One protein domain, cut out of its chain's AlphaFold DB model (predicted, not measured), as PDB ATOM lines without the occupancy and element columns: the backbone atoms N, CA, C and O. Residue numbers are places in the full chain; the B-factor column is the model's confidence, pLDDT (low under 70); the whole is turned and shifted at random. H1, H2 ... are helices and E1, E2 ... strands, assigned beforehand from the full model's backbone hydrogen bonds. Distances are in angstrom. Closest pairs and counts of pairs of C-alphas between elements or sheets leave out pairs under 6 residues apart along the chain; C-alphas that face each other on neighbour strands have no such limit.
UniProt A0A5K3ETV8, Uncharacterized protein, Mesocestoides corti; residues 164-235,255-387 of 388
ATOM      1  N   PRO A 164     200.681 252.233 197.879       87.62
ATOM      2  CA  PRO A 164     200.806 252.275 199.334       87.62
ATOM      3  C   PRO A 164     199.476 252.627 200.013       87.62
ATOM      4  O   PRO A 164     199.248 252.212 201.148       87.62
ATOM      5  N   VAL A 165     198.575 253.329 199.315       91.31
ATOM      6  CA  VAL A 165     197.253 253.710 199.832       91.31
ATOM      7  C   VAL A 165     196.342 252.487 199.972       91.31
ATOM      8  O   VAL A 165     195.637 252.372 200.974       91.31
ATOM      9  N   ASP A 166     196.384 251.535 199.034       90.94
ATOM     10  CA  ASP A 166     195.584 250.305 199.121       90.94
ATOM     11  C   ASP A 166     196.136 249.333 200.175       90.94
ATOM     12  O   ASP A 166     195.362 248.722 200.918       90.94
ATOM     13  N   HIS A 167     197.461 249.254 200.342       89.00
ATOM     14  CA  HIS A 167     198.065 248.513 201.456       89.00
ATOM     15  C   HIS A 167     197.768 249.162 202.818       89.00
ATOM     16  O   HIS A 167     197.408 248.460 203.767       89.00
ATOM     17  N   GLY A 168     197.826 250.494 202.917       91.50
ATOM     18  CA  GLY A 168     197.395 251.248 204.097       91.50
ATOM     19  C   GLY A 168     195.921 251.021 204.437       91.50
ATOM     20  O   GLY A 168     195.573 250.761 205.590       91.50
ATOM     21  N   ARG A 169     195.055 251.014 203.417       92.81
ATOM     22  CA  ARG A 169     193.630 250.685 203.532       92.81
ATOM     23  C   ARG A 169     193.405 249.263 204.040       92.81
ATOM     24  O   ARG A 169     192.557 249.060 204.909       92.81
ATOM     25  N   ALA A 170     194.153 248.284 203.531       89.62
ATOM     26  CA  ALA A 170     194.073 246.890 203.966       89.62
ATOM     27  C   ALA A 170     194.525 246.716 205.428       89.62
ATOM     28  O   ALA A 170     193.839 246.053 206.209       89.62
ATOM     29  N   LEU A 171     195.620 247.372 205.829       89.06
ATOM     30  CA  LEU A 171     196.093 247.413 207.218       89.06
ATOM     31  C   LEU A 171     195.065 248.063 208.158       89.06
ATOM     32  O   LEU A 171     194.786 247.534 209.235       89.06
ATOM     33  N   PHE A 172     194.447 249.171 207.746       91.75
ATOM     34  CA  PHE A 172     193.424 249.844 208.547       91.75
ATOM     35  C   PHE A 172     192.129 249.020 208.649       91.75
ATOM     36  O   PHE A 172     191.526 248.926 209.718       91.75
ATOM     37  N   GLN A 173     191.742 248.323 207.577       91.00
ATOM     38  CA  GLN A 173     190.624 247.378 207.601       91.00
ATOM     39  C   GLN A 173     190.910 246.168 208.513       91.00
ATOM     40  O   GLN A 173     190.002 245.708 209.208       91.00
ATOM     41  N   LEU A 174     192.157 245.694 208.596       87.00
ATOM     42  CA  LEU A 174     192.565 244.641 209.533       87.00
ATOM     43  C   LEU A 174     192.496 245.090 211.007       87.00
ATOM     44  O   LEU A 174     192.161 244.287 211.878       87.00
ATOM     45  N   LEU A 175     192.748 246.371 211.301       88.25
ATOM     46  CA  LEU A 175     192.542 246.940 212.642       88.25
ATOM     47  C   LEU A 175     191.053 247.006 213.037       88.25
ATOM     48  O   LEU A 175     190.739 246.966 214.231       88.25
ATOM     49  N   LEU A 176     190.126 247.032 212.072       90.00
ATOM     50  CA  LEU A 176     188.691 247.271 212.298       90.00
ATOM     51  C   LEU A 176     187.762 246.055 212.076       90.00
ATOM     52  O   LEU A 176     186.672 246.040 212.639       90.00
ATOM     53  N   ASP A 177     188.202 245.004 211.370       85.12
ATOM     54  CA  ASP A 177     187.481 243.728 211.154       85.12
ATOM     55  C   ASP A 177     186.789 243.184 212.433       85.12
ATOM     56  O   ASP A 177     187.486 242.926 213.416       85.12
ATOM     57  N   PRO A 178     185.453 242.999 212.473       87.31
ATOM     58  CA  PRO A 178     184.545 242.827 211.334       87.31
ATOM     59  C   PRO A 178     183.847 244.106 210.837       87.31
ATOM     60  O   PRO A 178     182.932 244.010 210.021       87.31
ATOM     61  N   PHE A 179     184.214 245.292 211.330       88.12
ATOM     62  CA  PHE A 179     183.608 246.554 210.896       88.12
ATOM     63  C   PHE A 179     184.268 247.068 209.617       88.12
ATOM     64  O   PHE A 179     185.490 247.201 209.547       88.12
ATOM     65  N   ASP A 180     183.461 247.396 208.613       91.19
ATOM     66  CA  ASP A 180     183.926 248.008 207.374       91.19
ATOM     67  C   ASP A 180     184.300 249.490 207.569       91.19
ATOM     68  O   ASP A 180     183.758 250.188 208.435       91.19
ATOM     69  N   LEU A 181     185.211 249.993 206.731       92.00
ATOM     70  CA  LEU A 181     185.703 251.375 206.832       92.00
ATOM     71  C   LEU A 181     184.598 252.435 206.681       92.00
ATOM     72  O   LEU A 181     184.707 253.515 207.265       92.00
ATOM     73  N   SER A 182     183.532 252.144 205.934       93.19
ATOM     74  CA  SER A 182     182.369 253.028 205.785       93.19
ATOM     75  C   SER A 182     181.580 253.129 207.092       93.19
ATOM     76  O   SER A 182     181.367 254.233 207.591       93.19
ATOM     77  N   THR A 183     181.234 251.999 207.714       93.00
ATOM     78  CA  THR A 183     180.594 251.967 209.037       93.00
ATOM     79  C   THR A 183     181.445 252.673 210.092       93.00
ATOM     80  O   THR A 183     180.895 253.471 210.855       93.00
ATOM     81  N   PHE A 184     182.766 252.448 210.109       94.12
ATOM     82  CA  PHE A 184     183.692 253.164 210.998       94.12
ATOM     83  C   PHE A 184     183.617 254.684 210.796       94.12
ATOM     84  O   PHE A 184     183.361 255.426 211.748       94.12
ATOM     85  N   SER A 185     183.775 255.137 209.550       91.25
ATOM     86  CA  SER A 185     183.817 256.559 209.190       91.25
ATOM     87  C   SER A 185     182.501 257.295 209.462       91.25
ATOM     88  O   SER A 185     182.530 258.483 209.762       91.25
ATOM     89  N   SER A 186     181.354 256.612 209.363       92.62
ATOM     90  CA  SER A 186     180.029 257.220 209.562       92.62
ATOM     91  C   SER A 186     179.486 257.161 210.996       92.62
ATOM     92  O   SER A 186     178.630 257.977 211.328       92.62
ATOM     93  N   HIS A 187     179.931 256.216 211.836       91.38
ATOM     94  CA  HIS A 187     179.321 255.978 213.161       91.38
ATOM     95  C   HIS A 187     180.285 256.084 214.348       91.38
ATOM     96  O   HIS A 187     179.827 256.251 215.479       91.38
ATOM     97  N   PHE A 188     181.596 255.970 214.119       91.94
ATOM     98  CA  PHE A 188     182.594 255.886 215.190       91.94
ATOM     99  C   PHE A 188     183.637 256.998 215.096       91.94
ATOM    100  O   PHE A 188     183.863 257.682 216.092       91.94
ATOM    101  N   ASN A 189     184.211 257.231 213.913       91.25
ATOM    102  CA  ASN A 189     185.268 258.219 213.684       91.25
ATOM    103  C   ASN A 189     184.873 259.626 214.184       91.25
ATOM    104  O   ASN A 189     183.936 260.231 213.671       91.25
ATOM    105  N   GLY A 190     185.552 260.130 215.218       87.56
ATOM    106  CA  GLY A 190     185.254 261.396 215.901       87.56
ATOM    107  C   GLY A 190     183.988 261.411 216.781       87.56
ATOM    108  O   GLY A 190     183.750 262.400 217.470       87.56
ATOM    109  N   ILE A 191     183.181 260.341 216.777       89.44
ATOM    110  CA  ILE A 191     181.813 260.296 217.329       89.44
ATOM    111  C   ILE A 191     181.718 259.417 218.585       89.44
ATOM    112  O   ILE A 191     181.182 259.855 219.603       89.44
ATOM    113  N   LYS A 192     182.211 258.172 218.526       91.00
ATOM    114  CA  LYS A 192     182.160 257.203 219.635       91.00
ATOM    115  C   LYS A 192     183.374 256.273 219.597       91.00
ATOM    116  O   LYS A 192     183.824 255.871 218.528       91.00
ATOM    117  N   HIS A 193     183.855 255.871 220.772       92.56
ATOM    118  CA  HIS A 193     184.774 254.745 220.909       92.56
ATOM    119  C   HIS A 193     184.225 253.444 220.297       92.56
ATOM    120  O   HIS A 193     183.013 253.213 220.250       92.56
ATOM    121  N   LEU A 194     185.139 252.567 219.880       94.06
ATOM    122  CA  LEU A 194     184.834 251.274 219.266       94.06
ATOM    123  C   LEU A 194     185.746 250.186 219.845       94.06
ATOM    124  O   LEU A 194     186.953 250.202 219.612       94.06
ATOM    125  N   HIS A 195     185.171 249.224 220.574       94.25
ATOM    126  CA  HIS A 195     185.862 247.994 220.979       94.25
ATOM    127  C   HIS A 195     185.659 246.916 219.915       94.25
ATOM    128  O   HIS A 195     184.550 246.410 219.738       94.25
ATOM    129  N   VAL A 196     186.738 246.541 219.234       91.38
ATOM    130  CA  VAL A 196     186.769 245.432 218.283       91.38
ATOM    131  C   VAL A 196     187.399 244.215 218.953       91.38
ATOM    132  O   VAL A 196     188.587 244.210 219.283       91.38
ATOM    133  N   LYS A 197     186.588 243.173 219.158       88.31
ATOM    134  CA  LYS A 197     187.019 241.914 219.774       88.31
ATOM    135  C   LYS A 197     187.685 241.022 218.734       88.31
ATOM    136  O   LYS A 197     187.002 240.469 217.875       88.31
ATOM    137  N   GLY A 198     189.007 240.906 218.804       71.44
ATOM    138  CA  GLY A 198     189.819 240.203 217.810       71.44
ATOM    139  C   GLY A 198     190.207 238.788 218.228       71.44
ATOM    140  O   GLY A 198     190.173 237.863 217.409       71.44
ATOM    141  N   GLY A 199     190.560 238.611 219.506       62.97
ATOM    142  CA  GLY A 199     191.028 237.341 220.064       62.97
ATOM    143  C   GLY A 199     192.058 236.617 219.180       62.97
ATOM    144  O   GLY A 199     192.932 237.228 218.562       62.97
ATOM    145  N   ALA A 200     191.926 235.291 219.070       55.09
ATOM    146  CA  ALA A 200     192.877 234.442 218.345       55.09
ATOM    147  C   ALA A 200     193.064 234.801 216.854       55.09
ATOM    148  O   ALA A 200     194.125 234.535 216.296       55.09
ATOM    149  N   ALA A 201     192.081 235.436 216.199       56.91
ATOM    150  CA  ALA A 201     192.202 235.823 214.789       56.91
ATOM    151  C   ALA A 201     193.252 236.926 214.557       56.91
ATOM    152  O   ALA A 201     193.783 237.051 213.451       56.91
ATOM    153  N   ARG A 202     193.573 237.705 215.598       67.69
ATOM    154  CA  ARG A 202     194.460 238.873 215.535       67.69
ATOM    155  C   ARG A 202     195.812 238.690 216.236       67.69
ATOM    156  O   ARG A 202     196.590 239.634 216.316       67.69
ATOM    157  N   GLN A 203     196.168 237.462 216.626       59.78
ATOM    158  CA  GLN A 203     197.512 237.121 217.139       59.78
ATOM    159  C   GLN A 203     198.655 237.483 216.166       59.78
ATOM    160  O   GLN A 203     199.810 237.601 216.570       59.78
ATOM    161  N   ASN A 204     198.340 237.724 214.888       62.50
ATOM    162  CA  ASN A 204     199.283 238.222 213.887       62.50
ATOM    163  C   ASN A 204     199.854 239.622 214.192       62.50
ATOM    164  O   ASN A 204     200.855 239.977 213.575       62.50
ATOM    165  N   PHE A 205     199.306 240.403 215.137       69.69
ATOM    166  CA  PHE A 205     199.931 241.669 215.553       69.69
ATOM    167  C   PHE A 205     201.358 241.481 216.100       69.69
ATOM    168  O   PHE A 205     202.208 242.340 215.875       69.69
ATOM    169  N   ASN A 206     201.676 240.311 216.666       63.78
ATOM    170  CA  ASN A 206     203.036 239.949 217.087       63.78
ATOM    171  C   ASN A 206     204.035 239.829 215.909       63.78
ATOM    172  O   ASN A 206     205.233 239.700 216.138       63.78
ATOM    173  N   ARG A 207     203.562 239.858 214.649       69.69
ATOM    174  CA  ARG A 207     204.408 239.952 213.442       69.69
ATOM    175  C   ARG A 207     204.738 241.397 213.047       69.69
ATOM    176  O   ARG A 207     205.743 241.617 212.382       69.69
ATOM    177  N   ILE A 208     203.891 242.356 213.431       72.06
ATOM    178  CA  ILE A 208     204.117 243.797 213.216       72.06
ATOM    179  C   ILE A 208     205.127 244.317 214.245       72.06
ATOM    180  O   ILE A 208     205.954 245.166 213.929       72.06
ATOM    181  N   LEU A 209     205.054 243.793 215.473       80.75
ATOM    182  CA  LEU A 209     205.928 244.165 216.577       80.75
ATOM    183  C   LEU A 209     206.200 242.943 217.464       80.75
ATOM    184  O   LEU A 209     205.299 242.485 218.172       80.75
ATOM    185  N   SER A 210     207.427 242.415 217.446       83.25
ATOM    186  CA  SER A 210     207.800 241.331 218.359       83.25
ATOM    187  C   SER A 210     208.308 241.904 219.677       83.25
ATOM    188  O   SER A 210     209.314 242.610 219.718       83.25
ATOM    189  N   LEU A 211     207.664 241.548 220.790       83.94
ATOM    190  CA  LEU A 211     208.062 242.023 222.122       83.94
ATOM    191  C   LEU A 211     209.452 241.519 222.559       83.94
ATOM    192  O   LEU A 211     210.040 242.081 223.479       83.94
ATOM    193  N   SER A 212     210.020 240.524 221.866       84.50
ATOM    194  CA  SER A 212     211.419 240.114 222.041       84.50
ATOM    195  C   SER A 212     212.422 241.187 221.598       84.50
ATOM    196  O   SER A 212     213.471 241.319 222.223       84.50
ATOM    197  N   GLU A 213     212.101 241.963 220.552       87.81
ATOM    198  CA  GLU A 213     212.977 243.000 219.970       87.81
ATOM    199  C   GLU A 213     213.254 244.133 220.974       87.81
ATOM    200  O   GLU A 213     214.321 244.742 220.957       87.81
ATOM    201  N   VAL A 214     212.343 244.356 221.926       90.38
ATOM    202  CA  VAL A 214     212.465 245.379 222.979       90.38
ATOM    203  C   VAL A 214     213.714 245.179 223.845       90.38
ATOM    204  O   VAL A 214     214.342 246.154 224.255       90.38
ATOM    205  N   ASN A 215     214.113 243.927 224.099       90.00
ATOM    206  CA  ASN A 215     215.355 243.638 224.819       90.00
ATOM    207  C   ASN A 215     216.590 244.029 224.004       90.00
ATOM    208  O   ASN A 215     217.528 244.582 224.571       90.00
ATOM    209  N   THR A 216     216.569 243.784 222.692       91.50
ATOM    210  CA  THR A 216     217.629 244.191 221.762       91.50
ATOM    211  C   THR A 216     217.780 245.713 221.762       91.50
ATOM    212  O   THR A 216     218.879 246.210 221.995       91.50
ATOM    213  N   TRP A 217     216.679 246.471 221.646       93.81
ATOM    214  CA  TRP A 217     216.727 247.941 221.704       93.81
ATOM    215  C   TRP A 217     217.297 248.443 223.043       93.81
ATOM    216  O   TRP A 217     218.171 249.303 223.068       93.81
ATOM    217  N   LEU A 218     216.882 247.870 224.177       91.62
ATOM    218  CA  LEU A 218     217.379 248.271 225.503       91.62
ATOM    219  C   LEU A 218     218.852 247.887 225.787       91.62
ATOM    220  O   LEU A 218     219.400 248.282 226.824       91.62
ATOM    221  N   LEU A 219     219.492 247.111 224.907       91.31
ATOM    222  CA  LEU A 219     220.906 246.726 224.980       91.31
ATOM    223  C   LEU A 219     221.759 247.502 223.964       91.31
ATOM    224  O   LEU A 219     222.754 248.131 224.335       91.31
ATOM    225  N   GLU A 220     221.357 247.468 222.697       92.06
ATOM    226  CA  GLU A 220     222.123 247.980 221.560       92.06
ATOM    227  C   GLU A 220     221.885 249.481 221.343       92.06
ATOM    228  O   GLU A 220     222.838 250.245 221.183       92.06
ATOM    229  N   GLU A 221     220.636 249.944 221.439       92.50
ATOM    230  CA  GLU A 221     220.276 251.329 221.123       92.50
ATOM    231  C   GLU A 221     220.612 252.313 222.253       92.50
ATOM    232  O   GLU A 221     220.631 252.001 223.454       92.50
ATOM    233  N   HIS A 222     220.838 253.576 221.878       92.25
ATOM    234  CA  HIS A 222     221.051 254.662 222.838       92.25
ATOM    235  C   HIS A 222     219.718 255.309 223.273       92.25
ATOM    236  O   HIS A 222     219.500 256.523 223.153       92.25
ATOM    237  N   MET A 223     218.815 254.481 223.804       94.62
ATOM    238  CA  MET A 223     217.548 254.918 224.400       94.62
ATOM    239  C   MET A 223     217.789 255.736 225.683       94.62
ATOM    240  O   MET A 223     218.650 255.398 226.496       94.62
ATOM    241  N   VAL A 224     217.024 256.810 225.895       94.38
ATOM    242  CA  VAL A 224     217.169 257.746 227.026       94.38
ATOM    243  C   VAL A 224     215.855 257.888 227.801       94.38
ATOM    244  O   VAL A 224     214.797 258.144 227.220       94.38
ATOM    245  N   ILE A 225     215.938 257.766 229.129       93.31
ATOM    246  CA  ILE A 225     214.810 257.952 230.050       93.31
ATOM    247  C   ILE A 225     214.416 259.435 230.084       93.31
ATOM    248  O   ILE A 225     215.261 260.311 230.269       93.31
ATOM    249  N   GLY A 226     213.125 259.710 229.896       88.00
ATOM    250  CA  GLY A 226     212.554 261.042 229.688       88.00
ATOM    251  C   GLY A 226     212.461 261.470 228.216       88.00
ATOM    252  O   GLY A 226     211.922 262.540 227.948       88.00
ATOM    253  N   ARG A 227     212.957 260.660 227.266       90.00
ATOM    254  CA  ARG A 227     212.865 260.920 225.816       90.00
ATOM    255  C   ARG A 227     212.283 259.724 225.067       90.00
ATOM    256  O   ARG A 227     211.132 259.764 224.646       90.00
ATOM    257  N   ASP A 228     213.069 258.662 224.917       93.25
ATOM    258  CA  ASP A 228     212.680 257.445 224.186       93.25
ATOM    259  C   ASP A 228     211.945 256.453 225.105       93.25
ATOM    260  O   ASP A 228     211.149 255.644 224.642       93.25
ATOM    261  N   VAL A 229     212.194 256.547 226.415       93.06
ATOM    262  CA  VAL A 229     211.597 255.723 227.473       93.06
ATOM    263  C   VAL A 229     210.997 256.622 228.554       93.06
ATOM    264  O   VAL A 229     211.661 257.538 229.030       93.06
ATOM    265  N   GLU A 230     209.774 256.347 228.997       91.12
ATOM    266  CA  GLU A 230     209.152 256.955 230.178       91.12
ATOM    267  C   GLU A 230     208.791 255.867 231.199       91.12
ATOM    268  O   GLU A 230     208.279 254.805 230.841       91.12
ATOM    269  N   LEU A 231     209.070 256.132 232.478       89.94
ATOM    270  CA  LEU A 231     208.711 255.261 233.596       89.94
ATOM    271  C   LEU A 231     207.475 255.834 234.294       89.94
ATOM    272  O   LEU A 231     207.525 256.900 234.905       89.94
ATOM    273  N   LEU A 232     206.364 255.114 234.191       86.62
ATOM    274  CA  LEU A 232     205.068 255.474 234.745       86.62
ATOM    275  C   LEU A 232     204.922 254.801 236.118       86.62
ATOM    276  O   LEU A 232     204.605 253.615 236.211       86.62
ATOM    277  N   GLY A 233     205.223 255.540 237.186       74.31
ATOM    278  CA  GLY A 233     205.183 255.008 238.551       74.31
ATOM    279  C   GLY A 233     203.769 254.735 239.083       74.31
ATOM    280  O   GLY A 233     202.800 255.313 238.581       74.31
ATOM    281  N   PRO A 234     203.638 253.879 240.115       70.75
ATOM    282  CA  PRO A 234     202.399 253.760 240.881       70.75
ATOM    283  C   PRO A 234     202.039 255.099 241.565       70.75
ATOM    284  O   PRO A 234     202.925 255.934 241.765       70.75
ATOM    285  N   PRO A 235     200.768 255.322 241.961       60.28
ATOM    286  CA  PRO A 235     200.294 256.624 242.452       60.28
ATOM    287  C   PRO A 235     201.094 257.220 243.622       60.28
ATOM    288  O   PRO A 235     201.256 258.436 243.690       60.28
ATOM    289  N   PHE A 255     210.587 247.966 236.378       90.62
ATOM    290  CA  PHE A 255     209.346 247.237 236.100       90.62
ATOM    291  C   PHE A 255     209.001 246.217 237.200       90.62
ATOM    292  O   PHE A 255     207.860 246.157 237.659       90.62
ATOM    293  N   ASN A 256     209.997 245.474 237.695       89.44
ATOM    294  CA  ASN A 256     209.839 244.538 238.812       89.44
ATOM    295  C   ASN A 256     209.511 245.241 240.145       89.44
ATOM    296  O   ASN A 256     208.834 244.660 240.989       89.44
ATOM    297  N   LEU A 257     209.926 246.501 240.318       88.56
ATOM    298  CA  LEU A 257     209.556 247.364 241.452       88.56
ATOM    299  C   LEU A 257     208.139 247.970 241.336       88.56
ATOM    300  O   LEU A 257     207.774 248.828 242.137       88.56
ATOM    301  N   GLY A 258     207.332 247.547 240.356       87.56
ATOM    302  CA  GLY A 258     205.937 247.973 240.192       87.56
ATOM    303  C   GLY A 258     205.727 249.177 239.268       87.56
ATOM    304  O   GLY A 258     204.583 249.579 239.050       87.56
ATOM    305  N   TYR A 259     206.793 249.751 238.699       90.00
ATOM    306  CA  TYR A 259     206.664 250.791 237.677       90.00
ATOM    307  C   TYR A 259     206.165 250.179 236.367       90.00
ATOM    308  O   TYR A 259     206.428 249.024 236.048       90.00
ATOM    309  N   SER A 260     205.459 250.978 235.577       91.88
ATOM    310  CA  SER A 260     205.139 250.656 234.187       91.88
ATOM    311  C   SER A 260     206.088 251.387 233.244       91.88
ATOM    312  O   SER A 260     206.675 252.410 233.598       91.88
ATOM    313  N   LEU A 261     206.253 250.859 232.040       92.12
ATOM    314  CA  LEU A 261     207.185 251.358 231.031       92.12
ATOM    315  C   LEU A 261     206.392 251.826 229.807       92.12
ATOM    316  O   LEU A 261     205.510 251.113 229.338       92.12
ATOM    317  N   ARG A 262     206.731 252.991 229.249       93.50
ATOM    318  CA  ARG A 262     206.295 253.405 227.910       93.50
ATOM    319  C   ARG A 262     207.507 253.711 227.039       93.50
ATOM    320  O   ARG A 262     208.346 254.522 227.417       93.50
ATOM    321  N   ILE A 263     207.578 253.093 225.867       94.69
ATOM    322  CA  ILE A 263     208.539 253.433 224.816       94.69
ATOM    323  C   ILE A 263     207.847 254.399 223.852       94.69
ATOM    324  O   ILE A 263     206.754 254.113 223.360       94.69
ATOM    325  N   ASN A 264     208.471 255.552 223.615       93.50
ATOM    326  CA  ASN A 264     207.966 256.610 222.744       93.50
ATOM    327  C   ASN A 264     208.549 256.445 221.334       93.50
ATOM    328  O   ASN A 264     209.768 256.495 221.166       93.50
ATOM    329  N   GLY A 265     207.689 256.291 220.327       93.44
ATOM    330  CA  GLY A 265     208.091 256.098 218.934       93.44
ATOM    331  C   GLY A 265     208.908 254.822 218.670       93.44
ATOM    332  O   GLY A 265     210.003 254.936 218.111       93.44
ATOM    333  N   PRO A 266     208.444 253.616 219.073       94.19
ATOM    334  CA  PRO A 266     209.147 252.350 218.831       94.19
ATOM    335  C   PRO A 266     209.391 252.045 217.341       94.19
ATOM    336  O   PRO A 266     210.298 251.282 217.020       94.19
ATOM    337  N   GLU A 267     208.677 252.696 216.417       93.69
ATOM    338  CA  GLU A 267     208.980 252.701 214.979       93.69
ATOM    339  C   GLU A 267     210.406 253.178 214.645       93.69
ATOM    340  O   GLU A 267     210.942 252.846 213.594       93.69
ATOM    341  N   ARG A 268     211.073 253.905 215.548       92.38
ATOM    342  CA  ARG A 268     212.488 254.279 215.391       92.38
ATOM    343  C   ARG A 268     213.464 253.115 215.587       92.38
ATOM    344  O   ARG A 268     214.627 253.271 215.231       92.38
ATOM    345  N   PHE A 269     213.002 251.998 216.152       92.00
ATOM    346  CA  PHE A 269     213.816 250.829 216.505       92.00
ATOM    347  C   PHE A 269     213.306 249.523 215.857       92.00
ATOM    348  O   PHE A 269     214.068 248.570 215.724       92.00
ATOM    349  N   SER A 270     212.045 249.476 215.403       91.50
ATOM    350  CA  SER A 270     211.489 248.363 214.615       91.50
ATOM    351  C   SER A 270     211.114 248.815 213.201       91.50
ATOM    352  O   SER A 270     210.138 249.542 213.001       91.50
ATOM    353  N   HIS A 271     211.876 248.346 212.207       88.88
ATOM    354  CA  HIS A 271     211.669 248.667 210.789       88.88
ATOM    355  C   HIS A 271     210.271 248.256 210.299       88.88
ATOM    356  O   HIS A 271     209.567 249.065 209.702       88.88
ATOM    357  N   ARG A 272     209.818 247.045 210.654       89.25
ATOM    358  CA  ARG A 272     208.482 246.522 210.306       89.25
ATOM    359  C   ARG A 272     207.350 247.405 210.823       89.25
ATOM    360  O   ARG A 272     206.347 247.602 210.130       89.25
ATOM    361  N   LEU A 273     207.511 247.971 212.021       91.62
ATOM    362  CA  LEU A 273     206.551 248.924 212.562       91.62
ATOM    363  C   LEU A 273     206.609 250.259 211.806       91.62
ATOM    364  O   LEU A 273     205.553 250.787 211.472       91.62
ATOM    365  N   ALA A 274     207.796 250.772 211.467       92.38
ATOM    366  CA  ALA A 274     207.930 251.976 210.639       92.38
ATOM    367  C   ALA A 274     207.266 251.820 209.261       92.38
ATOM    368  O   ALA A 274     206.527 252.708 208.838       92.38
ATOM    369  N   GLU A 275     207.469 250.684 208.587       90.06
ATOM    370  CA  GLU A 275     206.812 250.336 207.319       90.06
ATOM    371  C   GLU A 275     205.285 250.314 207.475       90.06
ATOM    372  O   GLU A 275     204.563 250.978 206.731       90.06
ATOM    373  N   THR A 276     204.792 249.617 208.503       90.81
ATOM    374  CA  THR A 276     203.355 249.477 208.787       90.81
ATOM    375  C   THR A 276     202.695 250.825 209.107       90.81
ATOM    376  O   THR A 276     201.631 251.131 208.569       90.81
ATOM    377  N   LEU A 277     203.320 251.658 209.947       92.94
ATOM    378  CA  LEU A 277     202.811 252.994 210.271       92.94
ATOM    379  C   LEU A 277     202.898 253.955 209.078       92.94
ATOM    380  O   LEU A 277     201.999 254.774 208.917       92.94
ATOM    381  N   SER A 278     203.919 253.836 208.223       92.38
ATOM    382  CA  SER A 278     204.031 254.641 206.997       92.38
ATOM    383  C   SER A 278     202.889 254.331 206.029       92.38
ATOM    384  O   SER A 278     202.225 255.249 205.555       92.38
ATOM    385  N   LEU A 279     202.589 253.048 205.797       92.44
ATOM    386  CA  LEU A 279     201.450 252.632 204.970       92.44
ATOM    387  C   LEU A 279     200.112 253.095 205.571       92.44
ATOM    388  O   LEU A 279     199.268 253.634 204.860       92.44
ATOM    389  N   LEU A 280     199.926 252.955 206.889       92.38
ATOM    390  CA  LEU A 280     198.742 253.484 207.578       92.38
ATOM    391  C   LEU A 280     198.621 255.012 207.439       92.38
ATOM    392  O   LEU A 280     197.516 255.506 207.240       92.38
ATOM    393  N   GLN A 281     199.728 255.757 207.498       93.25
ATOM    394  CA  GLN A 281     199.746 257.213 207.329       93.25
ATOM    395  C   GLN A 281     199.354 257.642 205.906       93.25
ATOM    396  O   GLN A 281     198.585 258.593 205.762       93.25
ATOM    397  N   GLU A 282     199.807 256.930 204.870       92.06
ATOM    398  CA  GLU A 282     199.420 257.206 203.478       92.06
ATOM    399  C   GLU A 282     197.911 256.996 203.228       92.06
ATOM    400  O   GLU A 282     197.346 257.667 202.370       92.06
ATOM    401  N   PHE A 283     197.225 256.142 204.006       92.31
ATOM    402  CA  PHE A 283     195.759 255.995 203.948       92.31
ATOM    403  C   PHE A 283     194.989 256.939 204.894       92.31
ATOM    404  O   PHE A 283     193.911 257.419 204.555       92.31
ATOM    405  N   ILE A 284     195.515 257.203 206.094       88.69
ATOM    406  CA  ILE A 284     194.861 258.050 207.111       88.69
ATOM    407  C   ILE A 284     195.044 259.553 206.809       88.69
ATOM    408  O   ILE A 284     194.296 260.379 207.334       88.69
ATOM    409  N   HIS A 285     196.009 259.909 205.953       85.44
ATOM    410  CA  HIS A 285     196.334 261.279 205.531       85.44
ATOM    411  C   HIS A 285     196.609 262.242 206.704       85.44
ATOM    412  O   HIS A 285     196.301 263.433 206.645       85.44
ATOM    413  N   GLY A 286     197.192 261.726 207.788       83.94
ATOM    414  CA  GLY A 286     197.445 262.468 209.020       83.94
ATOM    415  C   GLY A 286     198.735 262.018 209.703       83.94
ATOM    416  O   GLY A 286     199.105 260.855 209.557       83.94
ATOM    417  N   PRO A 287     199.436 262.894 210.445       89.94
ATOM    418  CA  PRO A 287     200.652 262.512 211.154       89.94
ATOM    419  C   PRO A 287     200.350 261.471 212.239       89.94
ATOM    420  O   PRO A 287     199.568 261.729 213.162       89.94
ATOM    421  N   ILE A 288     200.999 260.308 212.128       92.38
ATOM    422  CA  ILE A 288     200.892 259.199 213.081       92.38
ATOM    423  C   ILE A 288     202.124 259.160 213.997       92.38
ATOM    424  O   ILE A 288     203.243 259.438 213.573       92.38
ATOM    425  N   SER A 289     201.925 258.771 215.256       91.50
ATOM    426  CA  SER A 289     202.997 258.333 216.165       91.50
ATOM    427  C   SER A 289     202.566 257.077 216.910       91.50
ATOM    428  O   SER A 289     201.370 256.949 217.195       91.50
ATOM    429  N   SER A 290     203.497 256.215 217.326       93.50
ATOM    430  CA  SER A 290     203.149 255.097 218.213       93.50
ATOM    431  C   SER A 290     203.842 255.113 219.577       93.50
ATOM    432  O   SER A 290     204.842 255.797 219.812       93.50
ATOM    433  N   TYR A 291     203.262 254.357 220.507       94.06
ATOM    434  CA  TYR A 291     203.761 254.160 221.860       94.06
ATOM    435  C   TYR A 291     203.571 252.698 222.260       94.06
ATOM    436  O   TYR A 291     202.458 252.179 222.178       94.06
ATOM    437  N   LEU A 292     204.629 252.045 222.739       94.88
ATOM    438  CA  LEU A 292     204.542 250.696 223.305       94.88
ATOM    439  C   LEU A 292     204.505 250.800 224.832       94.88
ATOM    440  O   LEU A 292     205.473 251.247 225.446       94.88
ATOM    441  N   VAL A 293     203.383 250.418 225.438       93.88
ATOM    442  CA  VAL A 293     203.157 250.446 226.889       93.88
ATOM    443  C   VAL A 293     203.279 249.032 227.448       93.88
ATOM    444  O   VAL A 293     202.581 248.127 227.000       93.88
ATOM    445  N   PHE A 294     204.121 248.861 228.462       93.56
ATOM    446  CA  PHE A 294     204.157 247.708 229.356       93.56
ATOM    447  C   PHE A 294     203.573 248.140 230.704       93.56
ATOM    448  O   PHE A 294     204.243 248.800 231.504       93.56
ATOM    449  N   ALA A 295     202.316 247.789 230.950       92.00
ATOM    450  CA  ALA A 295     201.622 248.056 232.199       92.00
ATOM    451  C   ALA A 295     201.864 246.918 233.206       92.00
ATOM    452  O   ALA A 295     201.578 245.753 232.930       92.00
ATOM    453  N   ASN A 296     202.375 247.256 234.388       91.56
ATOM    454  CA  ASN A 296     202.477 246.349 235.534       91.56
ATOM    455  C   ASN A 296     201.082 246.141 236.174       91.56
ATOM    456  O   ASN A 296     200.234 247.025 236.072       91.56
ATOM    457  N   SER A 297     200.831 245.025 236.869       88.75
ATOM    458  CA  SER A 297     199.593 244.782 237.642       88.75
ATOM    459  C   SER A 297     199.169 245.940 238.556       88.75
ATOM    460  O   SER A 297     197.977 246.164 238.755       88.75
ATOM    461  N   SER A 298     200.132 246.706 239.079       83.31
ATOM    462  CA  SER A 298     199.887 247.861 239.959       83.31
ATOM    463  C   SER A 298     199.559 249.163 239.207       83.31
ATOM    464  O   SER A 298     199.353 250.205 239.830       83.31
ATOM    465  N   PHE A 299     199.522 249.141 237.871       85.25
ATOM    466  CA  PHE A 299     199.298 250.329 237.055       85.25
ATOM    467  C   PHE A 299     197.847 250.806 237.101       85.25
ATOM    468  O   PHE A 299     196.911 250.055 236.808       85.25
ATOM    469  N   LYS A 300     197.678 252.099 237.383       85.50
ATOM    470  CA  LYS A 300     196.411 252.817 237.257       85.50
ATOM    471  C   LYS A 300     196.676 254.243 236.789       85.50
ATOM    472  O   LYS A 300     197.374 254.991 237.468       85.50
ATOM    473  N   GLY A 301     196.125 254.633 235.643       84.31
ATOM    474  CA  GLY A 301     196.431 255.938 235.055       84.31
ATOM    475  C   GLY A 301     195.882 256.119 233.645       84.31
ATOM    476  O   GLY A 301     194.764 255.714 233.355       84.31
ATOM    477  N   HIS A 302     196.679 256.740 232.779       83.50
ATOM    478  CA  HIS A 302     196.390 256.963 231.360       83.50
ATOM    479  C   HIS A 302     197.557 256.382 230.547       83.50
ATOM    480  O   HIS A 302     198.710 256.546 230.954       83.50
ATOM    481  N   LEU A 303     197.290 255.729 229.410       79.56
ATOM    482  CA  LEU A 303     198.330 255.037 228.626       79.56
ATOM    483  C   LEU A 303     199.416 255.994 228.102       79.56
ATOM    484  O   LEU A 303     200.595 255.648 228.078       79.56
ATOM    485  N   LEU A 304     199.023 257.214 227.726       79.31
ATOM    486  CA  LEU A 304     199.896 258.213 227.098       79.31
ATOM    487  C   LEU A 304     200.338 259.335 228.060       79.31
ATOM    488  O   LEU A 304     200.803 260.385 227.627       79.31
ATOM    489  N   GLY A 305     200.212 259.120 229.374       68.50
ATOM    490  CA  GLY A 305     200.486 260.145 230.389       68.50
ATOM    491  C   GLY A 305     199.313 261.111 230.597       68.50
ATOM    492  O   GLY A 305     198.175 260.814 230.238       68.50
ATOM    493  N   LYS A 306     199.556 262.267 231.233       55.56
ATOM    494  CA  LYS A 306     198.497 263.267 231.476       55.56
ATOM    495  C   LYS A 306     197.922 263.744 230.142       55.56
ATOM    496  O   LYS A 306     198.670 264.289 229.338       55.56
ATOM    497  N   SER A 307     196.612 263.567 229.953       51.06
ATOM    498  CA  SER A 307     195.920 263.899 228.704       51.06
ATOM    499  C   SER A 307     196.200 265.342 228.272       51.06
ATOM    500  O   SER A 307     195.727 266.297 228.891       51.06
ATOM    501  N   SER A 308     197.012 265.492 227.226       50.72
ATOM    502  CA  SER A 308     197.174 266.753 226.511       50.72
ATOM    503  C   SER A 308     196.008 266.895 225.532       50.72
ATOM    504  O   SER A 308     195.706 265.921 224.844       50.72
ATOM    505  N   PRO A 309     195.379 268.076 225.387       49.34
ATOM    506  CA  PRO A 309     194.297 268.278 224.416       49.34
ATOM    507  C   PRO A 309     194.749 268.120 222.951       49.34
ATOM    508  O   PRO A 309     193.912 268.075 222.058       49.34
ATOM    509  N   LEU A 310     196.063 268.020 222.707       55.81
ATOM    510  CA  LEU A 310     196.662 267.708 221.406       55.81
ATOM    511  C   LEU A 310     196.874 266.198 221.175       55.81
ATOM    512  O   LEU A 310     197.383 265.814 220.127       55.81
ATOM    513  N   MET A 311     196.521 265.331 222.132       69.00
ATOM    514  CA  MET A 311     196.519 263.880 221.923       69.00
ATOM    515  C   MET A 311     195.401 263.538 220.943       69.00
ATOM    516  O   MET A 311     194.229 263.630 221.293       69.00
ATOM    517  N   GLY A 312     195.773 263.174 219.717       86.94
ATOM    518  CA  GLY A 312     194.825 262.782 218.683       86.94
ATOM    519  C   GLY A 312     194.070 261.482 218.963       86.94
ATOM    520  O   GLY A 312     194.123 260.909 220.048       86.94
ATOM    521  N   ASP A 313     193.363 261.009 217.944       92.06
ATOM    522  CA  ASP A 313     192.569 259.785 218.011       92.06
ATOM    523  C   ASP A 313     193.469 258.554 218.211       92.06
ATOM    524  O   ASP A 313     194.446 258.362 217.481       92.06
ATOM    525  N   ILE A 314     193.138 257.714 219.195       92.94
ATOM    526  CA  ILE A 314     193.989 256.615 219.673       92.94
ATOM    527  C   ILE A 314     193.396 255.265 219.264       92.94
ATOM    528  O   ILE A 314     192.241 254.971 219.560       92.94
ATOM    529  N   PHE A 315     194.218 254.402 218.675       93.88
ATOM    530  CA  PHE A 315     193.950 252.980 218.470       93.88
ATOM    531  C   PHE A 315     194.851 252.175 219.414       93.88
ATOM    532  O   PHE A 315     196.061 252.076 219.206       93.88
ATOM    533  N   VAL A 316     194.270 251.619 220.475       94.00
ATOM    534  CA  VAL A 316     194.959 250.768 221.455       94.00
ATOM    535  C   VAL A 316     194.855 249.315 221.001       94.00
ATOM    536  O   VAL A 316     193.770 248.736 221.029       94.00
ATOM    537  N   VAL A 317     195.973 248.721 220.593       93.06
ATOM    538  CA  VAL A 317     196.092 247.305 220.221       93.06
ATOM    539  C   VAL A 317     196.615 246.521 221.424       93.06
ATOM    540  O   VAL A 317     197.738 246.751 221.877       93.06
ATOM    541  N   GLN A 318     195.815 245.599 221.960       92.56
ATOM    542  CA  GLN A 318     196.179 244.794 223.127       92.56
ATOM    543  C   GLN A 318     197.024 243.587 222.688       92.56
ATOM    544  O   GLN A 318     196.514 242.666 222.052       92.56
ATOM    545  N   LEU A 319     198.316 243.579 223.027       90.75
ATOM    546  CA  LEU A 319     199.264 242.534 222.622       90.75
ATOM    547  C   LEU A 319     199.292 241.375 223.627       90.75
ATOM    548  O   LEU A 319     199.027 240.234 223.259       90.75
ATOM    549  N   GLU A 320     199.514 241.661 224.912       89.50
ATOM    550  CA  GLU A 320     199.567 240.649 225.983       89.50
ATOM    551  C   GLU A 320     198.693 241.017 227.183       89.50
ATOM    552  O   GLU A 320     198.454 242.195 227.448       89.50
ATOM    553  N   GLY A 321     198.263 240.012 227.950       89.38
ATOM    554  CA  GLY A 321     197.546 240.203 229.213       89.38
ATOM    555  C   GLY A 321     196.105 240.698 229.055       89.38
ATOM    556  O   GLY A 321     195.415 240.387 228.080       89.38
ATOM    557  N   THR A 322     195.615 241.427 230.061       91.12
ATOM    558  CA  THR A 322     194.248 241.976 230.090       91.12
ATOM    559  C   THR A 322     194.222 243.357 230.741       91.12
ATOM    560  O   THR A 322     194.689 243.526 231.870       91.12
ATOM    561  N   LEU A 323     193.637 244.331 230.043       92.25
ATOM    562  CA  LEU A 323     193.494 245.716 230.494       92.25
ATOM    563  C   LEU A 323     192.015 246.059 230.697       92.25
ATOM    564  O   LEU A 323     191.166 245.704 229.882       92.25
ATOM    565  N   GLU A 324     191.706 246.776 231.769       93.56
ATOM    566  CA  GLU A 324     190.395 247.370 232.019       93.56
ATOM    567  C   GLU A 324     190.478 248.880 231.745       93.56
ATOM    568  O   GLU A 324     191.378 249.566 232.230       93.56
ATOM    569  N   VAL A 325     189.562 249.388 230.921       92.75
ATOM    570  CA  VAL A 325     189.531 250.770 230.426       92.75
ATOM    571  C   VAL A 325     188.179 251.390 230.768       92.75
ATOM    572  O   VAL A 325     187.151 250.997 230.217       92.75
ATOM    573  N   SER A 326     188.178 252.379 231.657       91.88
ATOM    574  CA  SER A 326     187.013 253.219 231.944       91.88
ATOM    575  C   SER A 326     187.035 254.441 231.028       91.88
ATOM    576  O   SER A 326     187.945 255.265 231.117       91.88
ATOM    577  N   ILE A 327     186.037 254.558 230.156       90.62
ATOM    578  CA  ILE A 327     185.897 255.609 229.142       90.62
ATOM    579  C   ILE A 327     184.800 256.579 229.586       90.62
ATOM    580  O   ILE A 327     183.713 256.143 229.963       90.62
ATOM    581  N   LYS A 328     185.037 257.891 229.493       87.88
ATOM    582  CA  LYS A 328     184.013 258.924 229.706       87.88
ATOM    583  C   LYS A 328     183.790 259.735 228.433       87.88
ATOM    584  O   LYS A 328     184.740 260.132 227.757       87.88
ATOM    585  N   LYS A 329     182.521 260.020 228.143       83.12
ATOM    586  CA  LYS A 329     182.113 260.922 227.056       83.12
ATOM    587  C   LYS A 329     182.534 262.372 227.392       83.12
ATOM    588  O   LYS A 329     182.503 262.732 228.572       83.12
ATOM    589  N   PRO A 330     182.885 263.217 226.404       79.44
ATOM    590  CA  PRO A 330     183.199 264.630 226.637       79.44
ATOM    591  C   PRO A 330     182.041 265.411 227.293       79.44
ATOM    592  O   PRO A 330     180.866 265.107 227.042       79.44
ATOM    593  N   PRO A 331     182.342 266.457 228.089       65.62
ATOM    594  CA  PRO A 331     181.324 267.309 228.698       65.62
ATOM    595  C   PRO A 331     180.492 268.016 227.618       65.62
ATOM    596  O   PRO A 331     181.032 268.672 226.731       65.62
ATOM    597  N   GLY A 332     179.167 267.880 227.703       64.12
ATOM    598  CA  GLY A 332     178.217 268.362 226.690       64.12
ATOM    599  C   GLY A 332     177.463 267.242 225.964       64.12
ATOM    600  O   GLY A 332     176.411 267.501 225.386       64.12
ATOM    601  N   CYS A 333     177.924 265.990 226.053       62.09
ATOM    602  CA  CYS A 333     177.079 264.836 225.742       62.09
ATOM    603  C   CYS A 333     176.064 264.619 226.886       62.09
ATOM    604  O   CYS A 333     176.439 264.672 228.056       62.09
ATOM    605  N   ASN A 334     174.782 264.387 226.570       54.31
ATOM    606  CA  ASN A 334     173.673 264.491 227.541       54.31
ATOM    607  C   ASN A 334     173.631 263.414 228.647       54.31
ATOM    608  O   ASN A 334     172.811 263.512 229.556       54.31
ATOM    609  N   GLU A 335     174.499 262.404 228.595       53.88
ATOM    610  CA  GLU A 335     174.537 261.293 229.551       53.88
ATOM    611  C   GLU A 335     175.976 261.061 230.017       53.88
ATOM    612  O   GLU A 335     176.799 260.531 229.267       53.88
ATOM    613  N   ALA A 336     176.264 261.429 231.270       55.03
ATOM    614  CA  ALA A 336     177.572 261.304 231.926       55.03
ATOM    615  C   ALA A 336     177.921 259.850 232.321       55.03
ATOM    616  O   ALA A 336     178.423 259.572 233.411       55.03
ATOM    617  N   GLU A 337     177.625 258.904 231.435       63.59
ATOM    618  CA  GLU A 337     177.940 257.491 231.604       63.59
ATOM    619  C   GLU A 337     179.437 257.247 231.417       63.59
ATOM    620  O   GLU A 337     180.038 257.675 230.428       63.59
ATOM    621  N   SER A 338     180.027 256.514 232.362       77.94
ATOM    622  CA  SER A 338     181.359 255.932 232.208       77.94
ATOM    623  C   SER A 338     181.212 254.500 231.692       77.94
ATOM    624  O   SER A 338     180.746 253.628 232.428       77.94
ATOM    625  N   GLU A 339     181.574 254.251 230.434       88.12
ATOM    626  CA  GLU A 339     181.526 252.912 229.831       88.12
ATOM    627  C   GLU A 339     182.813 252.154 230.198       88.12
ATOM    628  O   GLU A 339     183.909 252.703 230.088       88.12
ATOM    629  N   ASN A 340     182.704 250.907 230.665       91.00
ATOM    630  CA  ASN A 340     183.863 250.101 231.058       91.00
ATOM    631  C   ASN A 340     184.095 248.978 230.046       91.00
ATOM    632  O   ASN A 340     183.217 248.144 229.820       91.00
ATOM    633  N   VAL A 341     185.291 248.952 229.466       92.62
ATOM    634  CA  VAL A 341     185.716 247.997 228.442       92.62
ATOM    635  C   VAL A 341     186.853 247.142 229.000       92.62
ATOM    636  O   VAL A 341     187.788 247.664 229.599       92.62
ATOM    637  N   SER A 342     186.796 245.826 228.795       93.06
ATOM    638  CA  SER A 342     187.905 244.916 229.101       93.06
ATOM    639  C   SER A 342     188.515 244.416 227.795       93.06
ATOM    640  O   SER A 342     187.799 243.855 226.962       93.06
ATOM    641  N   LEU A 343     189.813 244.662 227.617       91.81
ATOM    642  CA  LEU A 343     190.601 244.277 226.449       91.81
ATOM    643  C   LEU A 343     191.432 243.041 226.777       91.81
ATOM    644  O   LEU A 343     192.174 243.037 227.763       91.81
ATOM    645  N   VAL A 344     191.355 242.023 225.924       90.75
ATOM    646  CA  VAL A 344     192.230 240.840 225.961       90.75
ATOM    647  C   VAL A 344     193.191 240.848 224.770       90.75
ATOM    648  O   VAL A 344     192.956 241.550 223.791       90.75
ATOM    649  N   SER A 345     194.278 240.072 224.841       88.88
ATOM    650  CA  SER A 345     195.223 239.895 223.723       88.88
ATOM    651  C   SER A 345     194.506 239.646 222.381       88.88
ATOM    652  O   SER A 345     193.655 238.758 222.268       88.88
ATOM    653  N   GLY A 346     194.848 240.456 221.375       87.00
ATOM    654  CA  GLY A 346     194.235 240.483 220.046       87.00
ATOM    655  C   GLY A 346     193.124 241.526 219.863       87.00
ATOM    656  O   GLY A 346     192.768 241.819 218.722       87.00
ATOM    657  N   ASP A 347     192.577 242.113 220.929       91.75
ATOM    658  CA  ASP A 347     191.552 243.161 220.820       91.75
ATOM    659  C   ASP A 347     192.136 244.521 220.417       91.75
ATOM    660  O   ASP A 347     193.293 244.844 220.700       91.75
ATOM    661  N   VAL A 348     191.299 245.348 219.784       93.06
ATOM    662  CA  VAL A 348     191.612 246.748 219.463       93.06
ATOM    663  C   VAL A 348     190.520 247.660 220.013       93.06
ATOM    664  O   VAL A 348     189.331 247.379 219.867       93.06
ATOM    665  N   LEU A 349     190.921 248.766 220.635       94.25
ATOM    666  CA  LEU A 349     190.028 249.816 221.118       94.25
ATOM    667  C   LEU A 349     190.382 251.144 220.454       94.25
ATOM    668  O   LEU A 349     191.467 251.679 220.666       94.25
ATOM    669  N   TYR A 350     189.448 251.685 219.682       94.88
ATOM    670  CA  TYR A 350     189.522 253.045 219.160       94.88
ATOM    671  C   TYR A 350     188.874 254.033 220.143       94.88
ATOM    672  O   TYR A 350     187.771 253.781 220.637       94.88
ATOM    673  N   LEU A 351     189.551 255.153 220.403       92.56
ATOM    674  CA  LEU A 351     189.142 256.253 221.279       92.56
ATOM    675  C   LEU A 351     189.321 257.595 220.539       92.56
ATOM    676  O   LEU A 351     190.460 257.955 220.233       92.56
ATOM    677  N   PRO A 352     188.250 258.368 220.279       91.31
ATOM    678  CA  PRO A 352     188.393 259.727 219.759       91.31
ATOM    679  C   PRO A 352     189.061 260.656 220.787       91.31
ATOM    680  O   PRO A 352     188.772 260.555 221.980       91.31
ATOM    681  N   HIS A 353     189.879 261.612 220.336       86.56
ATOM    682  CA  HIS A 353     190.672 262.543 221.169       86.56
ATOM    683  C   HIS A 353     189.902 263.250 222.304       86.56
ATOM    684  O   HIS A 353     190.462 263.564 223.352       86.56
ATOM    685  N   LYS A 354     188.597 263.488 222.123       84.75
ATOM    686  CA  LYS A 354     187.712 264.140 223.107       84.75
ATOM    687  C   LYS A 354     187.257 263.234 224.266       84.75
ATOM    688  O   LYS A 354     186.558 263.712 225.156       84.75
ATOM    689  N   PHE A 355     187.606 261.947 224.274       86.69
ATOM    690  CA  PHE A 355     187.181 260.991 225.303       86.69
ATOM    691  C   PHE A 355     188.255 260.820 226.388       86.69
ATOM    692  O   PHE A 355     189.344 260.296 226.139       86.69
ATOM    693  N   GLU A 356     187.928 261.204 227.628       86.56
ATOM    694  CA  GLU A 356     188.748 260.835 228.786       86.56
ATOM    695  C   GLU A 356     188.742 259.311 228.952       86.56
ATOM    696  O   GLU A 356     187.688 258.672 228.918       86.56
ATOM    697  N   HIS A 357     189.910 258.727 229.202       88.44
ATOM    698  CA  HIS A 357     190.053 257.302 229.467       88.44
ATOM    699  C   HIS A 357     191.026 257.077 230.626       88.44
ATOM    700  O   HIS A 357     192.131 257.615 230.630       88.44
ATOM    701  N   SER A 358     190.639 256.256 231.599       88.94
ATOM    702  CA  SER A 358     191.548 255.772 232.642       88.94
ATOM    703  C   SER A 358     191.658 254.260 232.574       88.94
ATOM    704  O   SER A 358     190.644 253.571 232.476       88.94
ATOM    705  N   VAL A 359     192.879 253.748 232.658       90.38
ATOM    706  CA  VAL A 359     193.188 252.324 232.525       90.38
ATOM    707  C   VAL A 359     193.703 251.733 233.830       90.38
ATOM    708  O   VAL A 359     194.326 252.428 234.637       90.38
ATOM    709  N   GLN A 360     193.465 250.438 234.011       91.00
ATOM    710  CA  GLN A 360     194.008 249.620 235.089       91.00
ATOM    711  C   GLN A 360     194.292 248.209 234.552       91.00
ATOM    712  O   GLN A 360     193.538 247.703 233.720       91.00
ATOM    713  N   VAL A 361     195.359 247.549 235.005       89.62
ATOM    714  CA  VAL A 361     195.569 246.127 234.671       89.62
ATOM    715  C   VAL A 361     194.565 245.271 235.449       89.62
ATOM    716  O   VAL A 361     194.296 245.519 236.627       89.62
ATOM    717  N   SER A 362     193.965 244.284 234.777       87.19
ATOM    718  CA  SER A 362     192.982 243.395 235.407       87.19
ATOM    719  C   SER A 362     193.660 242.483 236.428       87.19
ATOM    720  O   SER A 362     194.725 241.934 236.154       87.19
ATOM    721  N   SER A 363     193.009 242.216 237.564       81.44
ATOM    722  CA  SER A 363     193.535 241.347 238.638       81.44
ATOM    723  C   SER A 363     193.773 239.883 238.231       81.44
ATOM    724  O   SER A 363     194.289 239.093 239.018       81.44
ATOM    725  N   LYS A 364     193.405 239.516 236.998       80.00
ATOM    726  CA  LYS A 364     193.666 238.217 236.362       80.00
ATOM    727  C   LYS A 364     195.007 238.162 235.613       80.00
ATOM    728  O   LYS A 364     195.331 237.112 235.067       80.00
ATOM    729  N   SER A 365     195.746 239.272 235.532       82.62
ATOM    730  CA  SER A 365     196.961 239.410 234.722       82.62
ATOM    731  C   SER A 365     198.076 240.100 235.512       82.62
ATOM    732  O   SER A 365     197.861 241.147 236.119       82.62
ATOM    733  N   ASN A 366     199.289 239.541 235.483       86.00
ATOM    734  CA  ASN A 366     200.453 240.116 236.178       86.00
ATOM    735  C   ASN A 366     200.979 241.388 235.489       86.00
ATOM    736  O   ASN A 366     201.583 242.251 236.124       86.00
ATOM    737  N   HIS A 367     200.739 241.492 234.185       90.38
ATOM    738  CA  HIS A 367     201.072 242.622 233.330       90.38
ATOM    739  C   HIS A 367     200.061 242.724 232.182       90.38
ATOM    740  O   HIS A 367     199.233 241.830 231.983       90.38
ATOM    741  N   ALA A 368     200.123 243.802 231.412       92.50
ATOM    742  CA  ALA A 368     199.453 243.928 230.125       92.50
ATOM    743  C   ALA A 368     200.321 244.768 229.177       92.50
ATOM    744  O   ALA A 368     200.984 245.700 229.627       92.50
ATOM    745  N   VAL A 369     200.326 244.453 227.880       93.06
ATOM    746  CA  VAL A 369     201.151 245.165 226.884       93.06
ATOM    747  C   VAL A 369     200.279 245.709 225.761       93.06
ATOM    748  O   VAL A 369     199.461 244.972 225.210       93.06
ATOM    749  N   GLN A 370     200.445 246.988 225.419       93.50
ATOM    750  CA  GLN A 370     199.663 247.686 224.396       93.50
ATOM    751  C   GLN A 370     200.554 248.420 223.396       93.50
ATOM    752  O   GLN A 370     201.403 249.216 223.795       93.50
ATOM    753  N   LEU A 371     200.276 248.255 222.103       94.12
ATOM    754  CA  LEU A 371     200.721 249.197 221.077       94.12
ATOM    755  C   LEU A 371     199.616 250.240 220.875       94.12
ATOM    756  O   LEU A 371     198.526 249.918 220.410       94.12
ATOM    757  N   CYS A 372     199.888 251.490 221.238       94.19
ATOM    758  CA  CYS A 372     198.981 252.614 221.028       94.19
ATOM    759  C   CYS A 372     199.418 253.380 219.777       94.19
ATOM    760  O   CYS A 372     200.504 253.954 219.764       94.19
ATOM    761  N   ILE A 373     198.578 253.405 218.745       94.06
ATOM    762  CA  ILE A 373     198.785 254.190 217.521       94.06
ATOM    763  C   ILE A 373     197.928 255.454 217.631       94.06
ATOM    764  O   ILE A 373     196.736 255.352 217.905       94.06
ATOM    765  N   VAL A 374     198.515 256.637 217.440       93.62
ATOM    766  CA  VAL A 374     197.816 257.926 217.580       93.62
ATOM    767  C   VAL A 374     197.823 258.672 216.253       93.62
ATOM    768  O   VAL A 374     198.894 258.954 215.720       93.62
ATOM    769  N   ASN A 375     196.639 259.018 215.747       93.38
ATOM    770  CA  ASN A 375     196.448 259.921 214.614       93.38
ATOM    771  C   ASN A 375     196.206 261.342 215.140       93.38
ATOM    772  O   ASN A 375     195.128 261.629 215.660       93.38
ATOM    773  N   HIS A 376     197.175 262.245 214.979       91.25
ATOM    774  CA  HIS A 376     197.076 263.616 215.505       91.25
ATOM    775  C   HIS A 376     196.201 264.552 214.661       91.25
ATOM    776  O   HIS A 376     195.867 265.645 215.120       91.25
ATOM    777  N   MET A 377     195.793 264.149 213.452       90.25
ATOM    778  CA  MET A 377     195.077 265.035 212.525       90.25
ATOM    779  C   MET A 377     193.771 265.628 213.090       90.25
ATOM    780  O   MET A 377     193.583 266.833 212.926       90.25
ATOM    781  N   PRO A 378     192.898 264.882 213.804       87.81
ATOM    782  CA  PRO A 378     191.677 265.449 214.382       87.81
ATOM    783  C   PRO A 378     191.948 266.562 215.403       87.81
ATOM    784  O   PRO A 378     191.296 267.600 215.357       87.81
ATOM    785  N   ALA A 379     192.951 266.392 216.272       86.75
ATOM    786  CA  ALA A 379     193.315 267.401 217.269       86.75
ATOM    787  C   ALA A 379     193.963 268.645 216.632       86.75
ATOM    788  O   ALA A 379     193.700 269.768 217.061       86.75
ATOM    789  N   ILE A 380     194.760 268.465 215.571       87.44
ATOM    790  CA  ILE A 380     195.343 269.570 214.790       87.44
ATOM    791  C   ILE A 380     194.251 270.365 214.053       87.44
ATOM    792  O   ILE A 380     194.322 271.592 213.997       87.44
ATOM    793  N   LEU A 381     193.229 269.693 213.510       86.88
ATOM    794  CA  LEU A 381     192.079 270.354 212.881       86.88
ATOM    795  C   LEU A 381     191.269 271.163 213.900       86.88
ATOM    796  O   LEU A 381     190.950 272.317 213.626       86.88
ATOM    797  N   ASP A 382     190.994 270.605 215.081       85.62
ATOM    798  CA  ASP A 382     190.336 271.321 216.181       85.62
ATOM    799  C   ASP A 382     191.144 272.555 216.633       85.62
ATOM    800  O   ASP A 382     190.579 273.637 216.788       85.62
ATOM    801  N   GLU A 383     192.470 272.433 216.782       84.94
ATOM    802  CA  GLU A 383     193.347 273.556 217.146       84.94
ATOM    803  C   GLU A 383     193.402 274.640 216.051       84.94
ATOM    804  O   GLU A 383     193.531 275.829 216.349       84.94
ATOM    805  N   HIS A 384     193.300 274.252 214.776       85.06
ATOM    806  CA  HIS A 384     193.238 275.193 213.659       85.06
ATOM    807  C   HIS A 384     191.882 275.910 213.597       85.06
ATOM    808  O   HIS A 384     191.846 277.132 213.474       85.06
ATOM    809  N   LEU A 385     190.774 275.178 213.755       86.44
ATOM    810  CA  LEU A 385     189.420 275.739 213.798       86.44
ATOM    811  C   LEU A 385     189.213 276.675 214.998       86.44
ATOM    812  O   LEU A 385     188.528 277.680 214.866       86.44
ATOM    813  N   ALA A 386     189.844 276.398 216.143       84.38
ATOM    814  CA  ALA A 386     189.800 277.257 217.330       84.38
ATOM    815  C   ALA A 386     190.631 278.559 217.214       84.38
ATOM    816  O   ALA A 386     190.649 279.355 218.156       84.38
ATOM    817  N   ARG A 387     191.335 278.774 216.092       83.81
ATOM    818  CA  ARG A 387     192.104 279.996 215.782       83.81
ATOM    819  C   ARG A 387     191.443 280.889 214.719       83.81
ATOM    820  O   ARG A 387     192.018 281.931 214.400       83.81
TER     821      ARG A 387
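This is residues 164 to 235 and 255 to 387 of the 388 residues of an uncharacterized protein of Mesocestoides corti (UniProt A0A5K3ETV8). A twisted sheet folds over on itself through E5, which doubles back by 150 degrees at residue 321: its first part lies in a large wall with E1, E2, E3, E4, E7 and E9, and its second part lies with E6 and E8 in a smaller layer, only partly face to face with that wall. On the side away from this layer, H1 and H6 cross nearly at right angles, and H5 and H7 lie far from the middle. The 205 printed residues hold seven named helices and nine strands, in the order H1 H2 E1 H3 H4 H5 E2 E3 H6 E4 E5 E6 E7 E8 E9 H7. The branched sheet is antiparallel in each neighbour pair, and the class is mixed. The whole is compact, with a radius of gyration of the C-alphas of 16.5 A, and rounded, spanning 44 by 40 by 40 A.

E5 is residues 313 to 328, 14.5 A from first to last C-alpha; C-alpha 313 is at (192.569, 259.785, 218.011). E4, residues 288 to 296, and E9, residues 367 to 375, each measure 25.9 A. E6 is residues 338 to 344, 19.6 A, and E8 residues 356 to 361, 17.2 A. The other strands are E1, 194 to 196, E2, 229 to 232, E3, 260 to 264, and E7, 348 to 351. H1, residues 164 to 176, measures 18.4 A from C-alpha 164 at (200.806, 252.275, 199.334). H6, residues 271 to 284, measures 19.6 A. H2 is 181 to 187, H3 199 to 202, H4 205 to 208 and H5 213 to 220. H7, residues 377 to 385, ends with C-alpha 385 at (189.420, 275.739, 213.798).

E6 and E7 lie on one side of E5, E8 and E9 on the other side. Within hydrogen-bond range are N 315 and O 373 for E5 and E9, 2.8 A, N 316 and O 349 for E5 and E7, 2.8 A, N 325 and O 341 for the hairpin of E5 and E6, 2.8 A, and N 326 and O 358 for E5 and E8, 2.9 A. Further pairs are N 291 and O 372 for E4 and E9, 2.9 A, N 263 and O 292 for E3 and E4, 2.8 A, N 230 and O 262 for E2 and E3, 2.8 A, and N 196 and O 348 for E1 and E7, 2.8 A. H1, H3, H4 and H6 only graze the sheet; H2, H5 and H7 are not on it, H7 only just, with 4 pairs of C-alphas within 10 A. H1 and H6 touch, about perpendicular at 86 degrees, closest at the C-alphas of Gly 168 and Leu 280, 4.4 A. Every O i to N i+4 pair is within range in H1, H2, H5, H6 and H7; H3 and H4 are too short for one.

The C-alphas of Glu 220 and Asn 334, the two farthest apart, are 51.5 A from each other. Residues 236 to 254 are not printed, and C-alphas 235 and 255 are 14.5 A apart across the cut. The link from E4 to E5 is long, and its residues 300 to 301 pair with 359 to 360 of E8. Residues 199 to 207, 235, 305 to 311 and 331 to 337 have pLDDT under 70.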